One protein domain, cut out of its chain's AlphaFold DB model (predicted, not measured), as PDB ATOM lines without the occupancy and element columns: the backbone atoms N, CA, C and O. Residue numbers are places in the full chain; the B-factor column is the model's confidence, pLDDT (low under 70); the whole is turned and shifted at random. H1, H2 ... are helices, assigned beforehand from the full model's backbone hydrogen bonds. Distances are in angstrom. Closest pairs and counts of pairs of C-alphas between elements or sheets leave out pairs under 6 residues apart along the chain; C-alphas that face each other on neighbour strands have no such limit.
ATOM      1  N   GLN A  13     222.520 180.610 265.277       86.00
ATOM      2  CA  GLN A  13     223.491 180.601 266.370       86.00
ATOM      3  C   GLN A  13     223.711 179.193 266.950       86.00
ATOM      4  O   GLN A  13     224.857 178.800 267.184       86.00
ATOM      5  N   GLU A  14     222.644 178.421 267.161       88.62
ATOM      6  CA  GLU A  14     222.726 177.042 267.667       88.62
ATOM      7  C   GLU A  14     223.423 176.116 266.666       88.62
ATOM      8  O   GLU A  14     224.261 175.293 267.052       88.62
ATOM      9  N   ILE A  15     223.150 176.302 265.370       90.94
ATOM     10  CA  ILE A  15     223.829 175.573 264.292       90.94
ATOM     11  C   ILE A  15     225.334 175.864 264.332       90.94
ATOM     12  O   ILE A  15     226.147 174.941 264.390       90.94
ATOM     13  N   VAL A  16     225.721 177.143 264.364       91.50
ATOM     14  CA  VAL A  16     227.128 177.559 264.433       91.50
ATOM     15  C   VAL A  16     227.823 177.017 265.685       91.50
ATOM     16  O   VAL A  16     228.964 176.557 265.607       91.50
ATOM     17  N   SER A  17     227.153 177.058 266.839       93.31
ATOM     18  CA  SER A  17     227.694 176.519 268.089       93.31
ATOM     19  C   SER A  17     227.967 175.020 267.977       93.31
ATOM     20  O   SER A  17     229.041 174.559 268.364       93.31
ATOM     21  N   THR A  18     227.035 174.277 267.378       95.56
ATOM     22  CA  THR A  18     227.183 172.838 267.132       95.56
ATOM     23  C   THR A  18     228.379 172.559 266.223       95.56
ATOM     24  O   THR A  18     229.232 171.748 266.566       95.56
ATOM     25  N   LEU A  19     228.511 173.281 265.105       97.00
ATOM     26  CA  LEU A  19     229.631 173.102 264.173       97.00
ATOM     27  C   LEU A  19     230.996 173.369 264.821       97.00
ATOM     28  O   LEU A  19     231.957 172.652 264.546       97.00
ATOM     29  N   LYS A  20     231.099 174.379 265.695       97.56
ATOM     30  CA  LYS A  20     232.333 174.648 266.452       97.56
ATOM     31  C   LYS A  20     232.685 173.484 267.376       97.56
ATOM     32  O   LYS A  20     233.834 173.056 267.381       97.56
ATOM     33  N   GLN A  21     231.700 172.961 268.104       97.94
ATOM     34  CA  GLN A  21     231.902 171.808 268.973       97.94
ATOM     35  C   GLN A  21     232.357 170.581 268.170       97.94
ATOM     36  O   GLN A  21     233.345 169.947 268.532       97.94
ATOM     37  N   GLU A  22     231.695 170.271 267.052       97.19
ATOM     38  CA  GLU A  22     232.077 169.136 266.205       97.19
ATOM     39  C   GLU A  22     233.493 169.286 265.639       97.19
ATOM     40  O   GLU A  22     234.258 168.321 265.641       97.19
ATOM     41  N   ARG A  23     233.874 170.495 265.199       97.81
ATOM     42  CA  ARG A  23     235.245 170.793 264.763       97.81
ATOM     43  C   ARG A  23     236.248 170.476 265.870       97.81
ATOM     44  O   ARG A  23     237.260 169.840 265.587       97.81
ATOM     45  N   ASP A  24     235.979 170.932 267.091       98.12
ATOM     46  CA  ASP A  24     236.887 170.769 268.227       98.12
ATOM     47  C   ASP A  24     237.019 169.290 268.622       98.12
ATOM     48  O   ASP A  24     238.129 168.794 268.804       98.12
ATOM     49  N   GLY A  34     243.780 159.163 258.496       93.81
ATOM     50  CA  GLY A  34     244.501 159.085 257.223       93.81
ATOM     51  C   GLY A  34     244.647 160.451 256.535       93.81
ATOM     52  O   GLY A  34     244.004 161.430 256.912       93.81
ATOM     53  N   ALA A  35     245.505 160.525 255.513       93.69
ATOM     54  CA  ALA A  35     245.791 161.775 254.800       93.69
ATOM     55  C   ALA A  35     244.545 162.385 254.130       93.69
ATOM     56  O   ALA A  35     244.346 163.594 254.208       93.69
ATOM     57  N   GLU A  36     243.685 161.553 253.538       92.12
ATOM     58  CA  GLU A  36     242.450 161.995 252.877       92.12
ATOM     59  C   GLU A  36     241.479 162.651 253.867       92.12
ATOM     60  O   GLU A  36     241.034 163.776 253.647       92.12
ATOM     61  N   ALA A  37     241.232 162.003 255.010       93.62
ATOM     62  CA  ALA A  37     240.376 162.543 256.066       93.62
ATOM     63  C   ALA A  37     240.932 163.853 256.652       93.62
ATOM     64  O   ALA A  37     240.172 164.786 256.905       93.62
ATOM     65  N   LYS A  38     242.260 163.963 256.814       94.94
ATOM     66  CA  LYS A  38     242.921 165.212 257.238       94.94
ATOM     67  C   LYS A  38     242.719 166.338 256.224       94.94
ATOM     68  O   LYS A  38     242.433 167.465 256.617       94.94
ATOM     69  N   GLN A  39     242.851 166.043 254.931       95.88
ATOM     70  CA  GLN A  39     242.658 167.030 253.869       95.88
ATOM     71  C   GLN A  39     241.201 167.506 253.792       95.88
ATOM     72  O   GLN A  39     240.963 168.711 253.684       95.88
ATOM     73  N   GLU A  40     240.229 166.590 253.877       96.12
ATOM     74  CA  GLU A  40     238.808 166.959 253.932       96.12
ATOM     75  C   GLU A  40     238.518 167.814 255.174       96.12
ATOM     76  O   GLU A  40     237.869 168.857 255.066       96.12
ATOM     77  N   TRP A  41     239.061 167.432 256.335       97.12
ATOM     78  CA  TRP A  41     238.885 168.173 257.583       97.12
ATOM     79  C   TRP A  41     239.387 169.617 257.492       97.12
ATOM     80  O   TRP A  41     238.645 170.533 257.847       97.12
ATOM     81  N   GLU A  42     240.598 169.845 256.974       97.06
ATOM     82  CA  GLU A  42     241.136 171.204 256.804       97.06
ATOM     83  C   GLU A  42     240.280 172.043 255.843       97.06
ATOM     84  O   GLU A  42     240.025 173.223 256.097       97.06
ATOM     85  N   GLY A  43     239.766 171.433 254.769       97.62
ATOM     86  CA  GLY A  43     238.857 172.105 253.839       97.62
ATOM     87  C   GLY A  43     237.550 172.548 254.506       97.62
ATOM     88  O   GLY A  43     237.118 173.693 254.349       97.62
ATOM     89  N   LEU A  44     236.928 171.666 255.290       97.94
ATOM     90  CA  LEU A  44     235.691 171.970 256.017       97.94
ATOM     91  C   LEU A  44     235.913 172.980 257.144       97.94
ATOM     92  O   LEU A  44     235.079 173.861 257.350       97.94
ATOM     93  N   ARG A  45     237.052 172.902 257.836       97.12
ATOM     94  CA  ARG A  45     237.461 173.893 258.830       97.12
ATOM     95  C   ARG A  45     237.593 175.281 258.199       97.12
ATOM     96  O   ARG A  45     237.034 176.231 258.734       97.12
ATOM     97  N   GLY A  46     238.237 175.394 257.036       97.50
ATOM     98  CA  GLY A  46     238.333 176.663 256.306       97.50
ATOM     99  C   GLY A  46     236.969 177.217 255.867       97.50
ATOM    100  O   GLY A  46     236.725 178.424 255.964       97.50
ATOM    101  N   LYS A  47     236.041 176.344 255.441       96.81
ATOM    102  CA  LYS A  47     234.646 176.736 255.170       96.81
ATOM    103  C   LYS A  47     233.951 177.260 256.430       96.81
ATOM    104  O   LYS A  47     233.291 178.296 256.361       96.81
ATOM    105  N   LEU A  48     234.117 176.584 257.569       96.81
ATOM    106  CA  LEU A  48     233.559 177.026 258.847       96.81
ATOM    107  C   LEU A  48     234.127 178.387 259.257       96.81
ATOM    108  O   LEU A  48     233.356 179.279 259.592       96.81
ATOM    109  N   ASP A  49     235.439 178.589 259.162       95.75
ATOM    110  CA  ASP A  49     236.070 179.868 259.496       95.75
ATOM    111  C   ASP A  49     235.543 181.010 258.605       95.75
ATOM    112  O   ASP A  49     235.241 182.099 259.096       95.75
ATOM    113  N   SER A  50     235.327 180.745 257.313       94.44
ATOM    114  CA  SER A  50     234.735 181.713 256.374       94.44
ATOM    115  C   SER A  50     233.267 182.030 256.697       94.44
ATOM    116  O   SER A  50     232.844 183.189 256.623       94.44
ATOM    117  N   LEU A  51     232.488 181.015 257.091       92.62
ATOM    118  CA  LEU A  51     231.103 181.180 257.540       92.62
ATOM    119  C   LEU A  51     231.042 182.042 258.807       92.62
ATOM    120  O   LEU A  51     230.221 182.952 258.888       92.62
ATOM    121  N   LEU A  52     231.938 181.792 259.765       91.12
ATOM    122  CA  LEU A  52     232.045 182.557 261.008       91.12
ATOM    123  C   LEU A  52     232.466 184.004 260.767       91.12
ATOM    124  O   LEU A  52     231.910 184.899 261.390       91.12
ATOM    125  N   ALA A  53     233.407 184.246 259.852       90.69
ATOM    126  CA  ALA A  53     233.824 185.597 259.486       90.69
ATOM    127  C   ALA A  53     232.690 186.404 258.829       90.69
ATOM    128  O   ALA A  53     232.642 187.626 258.948       90.69
ATOM    129  N   SER A  54     231.771 185.714 258.149       84.69
ATOM    130  CA  SER A  54     230.591 186.317 257.520       84.69
ATOM    131  C   SER A  54     229.402 186.452 258.481       84.69
ATOM    132  O   SER A  54     228.416 187.110 258.148       84.69
ATOM    133  N   TYR A  55     229.476 185.825 259.657       83.19
ATOM    134  CA  TYR A  55     228.415 185.797 260.653       83.19
ATOM    135  C   TYR A  55     228.614 186.883 261.713       83.19
ATOM    136  O   TYR A  55     229.573 186.866 262.481       83.19
ATOM    137  N   ASP A  56     227.646 187.793 261.793       81.62
ATOM    138  CA  ASP A  56     227.497 188.741 262.895       81.62
ATOM    139  C   ASP A  56     226.189 188.407 263.635       81.62
ATOM    140  O   ASP A  56     225.115 188.612 263.062       81.62
ATOM    141  N   PRO A  57     226.239 187.917 264.890       70.75
ATOM    142  CA  PRO A  57     225.049 187.565 265.662       70.75
ATOM    143  C   PRO A  57     224.029 188.702 265.777       70.75
ATOM    144  O   PRO A  57     222.827 188.451 265.695       70.75
ATOM    145  N   ALA A  58     224.490 189.951 265.923       69.81
ATOM    146  CA  ALA A  58     223.613 191.110 266.064       69.81
ATOM    147  C   ALA A  58     222.870 191.408 264.756       69.81
ATOM    148  O   ALA A  58     221.685 191.746 264.760       69.81
ATOM    149  N   ARG A  59     223.552 191.231 263.620       69.94
ATOM    150  CA  ARG A  59     222.969 191.399 262.287       69.94
ATOM    151  C   ARG A  59     222.050 190.242 261.923       69.94
ATOM    152  O   ARG A  59     220.947 190.476 261.444       69.94
ATOM    153  N   THR A  60     222.483 189.008 262.168       71.25
ATOM    154  CA  THR A  60     221.720 187.808 261.825       71.25
ATOM    155  C   THR A  60     220.411 187.750 262.596       71.25
ATOM    156  O   THR A  60     219.382 187.579 261.954       71.25
ATOM    157  N   ALA A  61     220.412 188.016 263.907       66.50
ATOM    158  CA  ALA A  61     219.181 188.080 264.700       66.50
ATOM    159  C   ALA A  61     218.198 189.149 264.182       66.50
ATOM    160  O   ALA A  61     216.986 188.947 264.200       66.50
ATOM    161  N   ALA A  62     218.706 190.270 263.656       65.19
ATOM    162  CA  ALA A  62     217.877 191.299 263.028       65.19
ATOM    163  C   ALA A  62     217.346 190.894 261.633       65.19
ATOM    164  O   ALA A  62     216.307 191.397 261.207       65.19
ATOM    165  N   THR A  63     218.046 190.002 260.921       62.09
ATOM    166  CA  THR A  63     217.746 189.585 259.536       62.09
ATOM    167  C   THR A  63     217.172 188.176 259.380       62.09
ATOM    168  O   THR A  63     216.834 187.809 258.259       62.09
ATOM    169  N   GLU A  64     217.018 187.375 260.439       59.12
ATOM    170  CA  GLU A  64     216.346 186.061 260.359       59.12
ATOM    171  C   GLU A  64     214.883 186.192 259.875       59.12
ATOM    172  O   GLU A  64     214.325 185.255 259.313       59.12
ATOM    173  N   SER A  65     214.300 187.394 259.948       53.78
ATOM    174  CA  SER A  65     213.018 187.763 259.327       53.78
ATOM    175  C   SER A  65     213.102 188.137 257.827       53.78
ATOM    176  O   SER A  65     212.074 188.337 257.186       53.78
ATOM    177  N   ALA A  66     214.305 188.206 257.242       52.03
ATOM    178  CA  ALA A  66     214.605 188.650 255.874       52.03
ATOM    179  C   ALA A  66     215.206 187.537 254.970       52.03
ATOM    180  O   ALA A  66     216.002 187.810 254.074       52.03
ATOM    181  N   GLY A  67     214.825 186.270 255.173       56.34
ATOM    182  CA  GLY A  67     214.841 185.166 254.187       56.34
ATOM    183  C   GLY A  67     216.164 184.796 253.485       56.34
ATOM    184  O   GLY A  67     216.809 183.813 253.825       56.34
ATOM    185  N   LYS A  68     216.579 185.540 252.451       55.44
ATOM    186  CA  LYS A  68     217.534 185.040 251.435       55.44
ATOM    187  C   LYS A  68     218.979 184.878 251.913       55.44
ATOM    188  O   LYS A  68     219.680 183.986 251.445       55.44
ATOM    189  N   VAL A  69     219.445 185.754 252.804       60.50
ATOM    190  CA  VAL A  69     220.815 185.670 253.348       60.50
ATOM    191  C   VAL A  69     220.919 184.525 254.363       60.50
ATOM    192  O   VAL A  69     221.938 183.841 254.406       60.50
ATOM    193  N   GLY A  70     219.842 184.259 255.110       77.25
ATOM    194  CA  GLY A  70     219.769 183.148 256.059       77.25
ATOM    195  C   GLY A  70     219.846 181.782 255.376       77.25
ATOM    196  O   GLY A  70     220.627 180.937 255.804       77.25
ATOM    197  N   ASP A  71     219.116 181.582 254.275       82.25
ATOM    198  CA  ASP A  71     219.071 180.288 253.578       82.25
ATOM    199  C   ASP A  71     220.430 179.883 252.986       82.25
ATOM    200  O   ASP A  71     220.847 178.731 253.113       82.25
ATOM    201  N   ALA A  72     221.167 180.830 252.396       84.56
ATOM    202  CA  ALA A  72     222.505 180.563 251.864       84.56
ATOM    203  C   ALA A  72     223.496 180.180 252.977       84.56
ATOM    204  O   ALA A  72     224.262 179.226 252.830       84.56
ATOM    205  N   MET A  73     223.458 180.881 254.116       87.31
ATOM    206  CA  MET A  73     224.304 180.565 255.270       87.31
ATOM    207  C   MET A  73     223.936 179.209 255.888       87.31
ATOM    208  O   MET A  73     224.830 178.424 256.205       87.31
ATOM    209  N   LYS A  74     222.637 178.897 256.009       87.81
ATOM    210  CA  LYS A  74     222.140 177.584 256.453       87.81
ATOM    211  C   LYS A  74     222.593 176.461 255.517       87.81
ATOM    212  O   LYS A  74     223.019 175.415 255.997       87.81
ATOM    213  N   SER A  75     222.572 176.682 254.201       91.94
ATOM    214  CA  SER A  75     223.069 175.710 253.219       91.94
ATOM    215  C   SER A  75     224.550 175.390 253.436       91.94
ATOM    216  O   SER A  75     224.916 174.222 253.543       91.94
ATOM    217  N   VAL A  76     225.398 176.414 253.579       94.44
ATOM    218  CA  VAL A  76     226.834 176.221 253.857       94.44
ATOM    219  C   VAL A  76     227.049 175.507 255.194       94.44
ATOM    220  O   VAL A  76     227.884 174.610 255.290       94.44
ATOM    221  N   ALA A  77     226.280 175.864 256.224       94.31
ATOM    222  CA  ALA A  77     226.349 175.199 257.521       94.31
ATOM    223  C   ALA A  77     225.997 173.701 257.427       94.31
ATOM    224  O   ALA A  77     226.684 172.872 258.027       94.31
ATOM    225  N   ASN A  78     224.979 173.346 256.637       95.31
ATOM    226  CA  ASN A  78     224.595 171.955 256.397       95.31
ATOM    227  C   ASN A  78     225.685 171.174 255.650       95.31
ATOM    228  O   ASN A  78     226.018 170.068 256.069       95.31
ATOM    229  N   GLU A  79     226.312 171.759 254.624       97.19
ATOM    230  CA  GLU A  79     227.449 171.125 253.937       97.19
ATOM    231  C   GLU A  79     228.602 170.806 254.898       97.19
ATOM    232  O   GLU A  79     229.206 169.732 254.820       97.19
ATOM    233  N   ILE A  80     228.923 171.737 255.806       98.12
ATOM    234  CA  ILE A  80     229.988 171.541 256.798       98.12
ATOM    235  C   ILE A  80     229.614 170.404 257.749       98.12
ATOM    236  O   ILE A  80     230.431 169.513 257.983       98.12
ATOM    237  N   LYS A  81     228.374 170.408 258.251       97.19
ATOM    238  CA  LYS A  81     227.852 169.374 259.150       97.19
ATOM    239  C   LYS A  81     227.951 167.985 258.525       97.19
ATOM    240  O   LYS A  81     228.478 167.064 259.143       97.19
ATOM    241  N   GLU A  82     227.476 167.826 257.294       97.56
ATOM    242  CA  GLU A  82     227.544 166.551 256.577       97.56
ATOM    243  C   GLU A  82     228.993 166.096 256.369       97.56
ATOM    244  O   GLU A  82     229.305 164.915 256.521       97.56
ATOM    245  N   GLY A  83     229.903 167.028 256.075       97.50
ATOM    246  CA  GLY A  83     231.328 166.729 255.965       97.50
ATOM    247  C   GLY A  83     231.955 166.259 257.275       97.50
ATOM    248  O   GLY A  83     232.643 165.238 257.303       97.50
ATOM    249  N   PHE A  84     231.664 166.933 258.387       97.75
ATOM    250  CA  PHE A  84     232.111 166.492 259.707       97.75
ATOM    251  C   PHE A  84     231.548 165.121 260.084       97.75
ATOM    252  O   PHE A  84     232.269 164.302 260.655       97.75
ATOM    253  N   GLN A  85     230.301 164.825 259.714       96.44
ATOM    254  CA  GLN A  85     229.714 163.499 259.910       96.44
ATOM    255  C   GLN A  85     230.439 162.413 259.107       96.44
ATOM    256  O   GLN A  85     230.722 161.356 259.668       96.44
ATOM    257  N   ARG A  86     230.791 162.668 257.839       95.38
ATOM    258  CA  ARG A  86     231.578 161.722 257.028       95.38
ATOM    259  C   ARG A  86     232.955 161.464 257.625       95.38
ATOM    260  O   ARG A  86     233.336 160.310 257.779       95.38
ATOM    261  N   ILE A  87     233.664 162.516 258.039       95.31
ATOM    262  CA  ILE A  87     234.969 162.364 258.698       95.31
ATOM    263  C   ILE A  87     234.815 161.548 259.978       95.31
ATOM    264  O   ILE A  87     235.575 160.615 260.194       95.31
ATOM    265  N   ARG A  88     233.804 161.843 260.804       94.19
ATOM    266  CA  ARG A  88     233.545 161.096 262.041       94.19
ATOM    267  C   ARG A  88     233.307 159.603 261.789       94.19
ATOM    268  O   ARG A  88     233.673 158.805 262.641       94.19
ATOM    269  N   GLN A  89     232.699 159.235 260.661       92.00
ATOM    270  CA  GLN A  89     232.487 157.837 260.264       92.00
ATOM    271  C   GLN A  89     233.752 157.164 259.710       92.00
ATOM    272  O   GLN A  89     233.824 155.938 259.696       92.00
ATOM    273  N   ALA A  90     234.724 157.950 259.241       87.38
ATOM    274  CA  ALA A  90     235.989 157.475 258.683       87.38
ATOM    275  C   ALA A  90     237.136 157.390 259.713       87.38
ATOM    276  O   ALA A  90     238.219 156.913 259.370       87.38
ATOM    277  N   LEU A  91     236.916 157.877 260.942       86.56
ATOM    278  CA  LEU A  91     237.825 157.770 262.091       86.56
ATOM    279  C   LEU A  91     237.603 156.473 262.870       86.56
ATOM    280  O   LEU A  91     238.621 155.886 263.292       86.56
TER     281      LEU A  91
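Overview. This is residues 13 to 24 and 34 to 91 of the 91 residues of an uncharacterized protein of Planctomycetes bacterium (UniProt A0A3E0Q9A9). A short rod is made by three helices in an up-and-down bundle: the long H4 and H2 run side by side, the shorter H1 packs along H4 and just meets H2, and the small H3 sits at one end, where residues 62 to 68 stick out. The printed part has 70 residues with four named helices, H1, H2, H3 and H4 in chain order, and no named strand, so the class is all helix. It is only just compact, close to loose, with a radius of gyration of the C-alphas of 13.1 A and spans of 42 by 16 by 16 A.

Along the chain. Find C-alpha 68 at (217.534, 185.040, 251.435); from there H4, residues 68 to 90, runs 34.0 A to C-alpha 90 at (235.989, 157.475, 258.683). H2, residues 35 to 54, is 29.0 A long, and H1, residues 13 to 24, is 16.7 A long, starting from C-alpha 13 at (223.491, 180.601, 266.370). H3 is residues 57 to 63.

Arrangement. Start at H4, the hub, which touches three helices. It touches H2 at a shallow tilt of 23 degrees, opposite ways; look at the closest C-alphas, Leu 44 and Ile 80, 5.8 A apart. With residues 77 to 84 alone it touches H1, the same way at a shallow tilt of 27 degrees, the closest C-alphas being Leu 19 and Lys 81, 6.5 A. H1 and H2 only just touch, with 3 pairs of C-alphas within 8 A. H3 and H4 only just touch, and only at the corner, by C-alphas 63 and 70, the closest, 7.6 A. H2 and H3 are apart. Every O i to N i+4 pair is within hydrogen-bond range in H1 and H2, with 2 of 3 in H3 and 18 of 19 in H4.

Size, cuts and confidence. The C-alphas farthest apart, Gly 34 and Ser 65, are 42.6 A apart. Residues 25 to 33 are not printed, and C-alphas 24 and 34 are 17.8 A apart across this cut. The links H2 to H3 and H3 to H4 are tight. Look for low pLDDT, under 70, at residues 58 to 59 and 61 to 69.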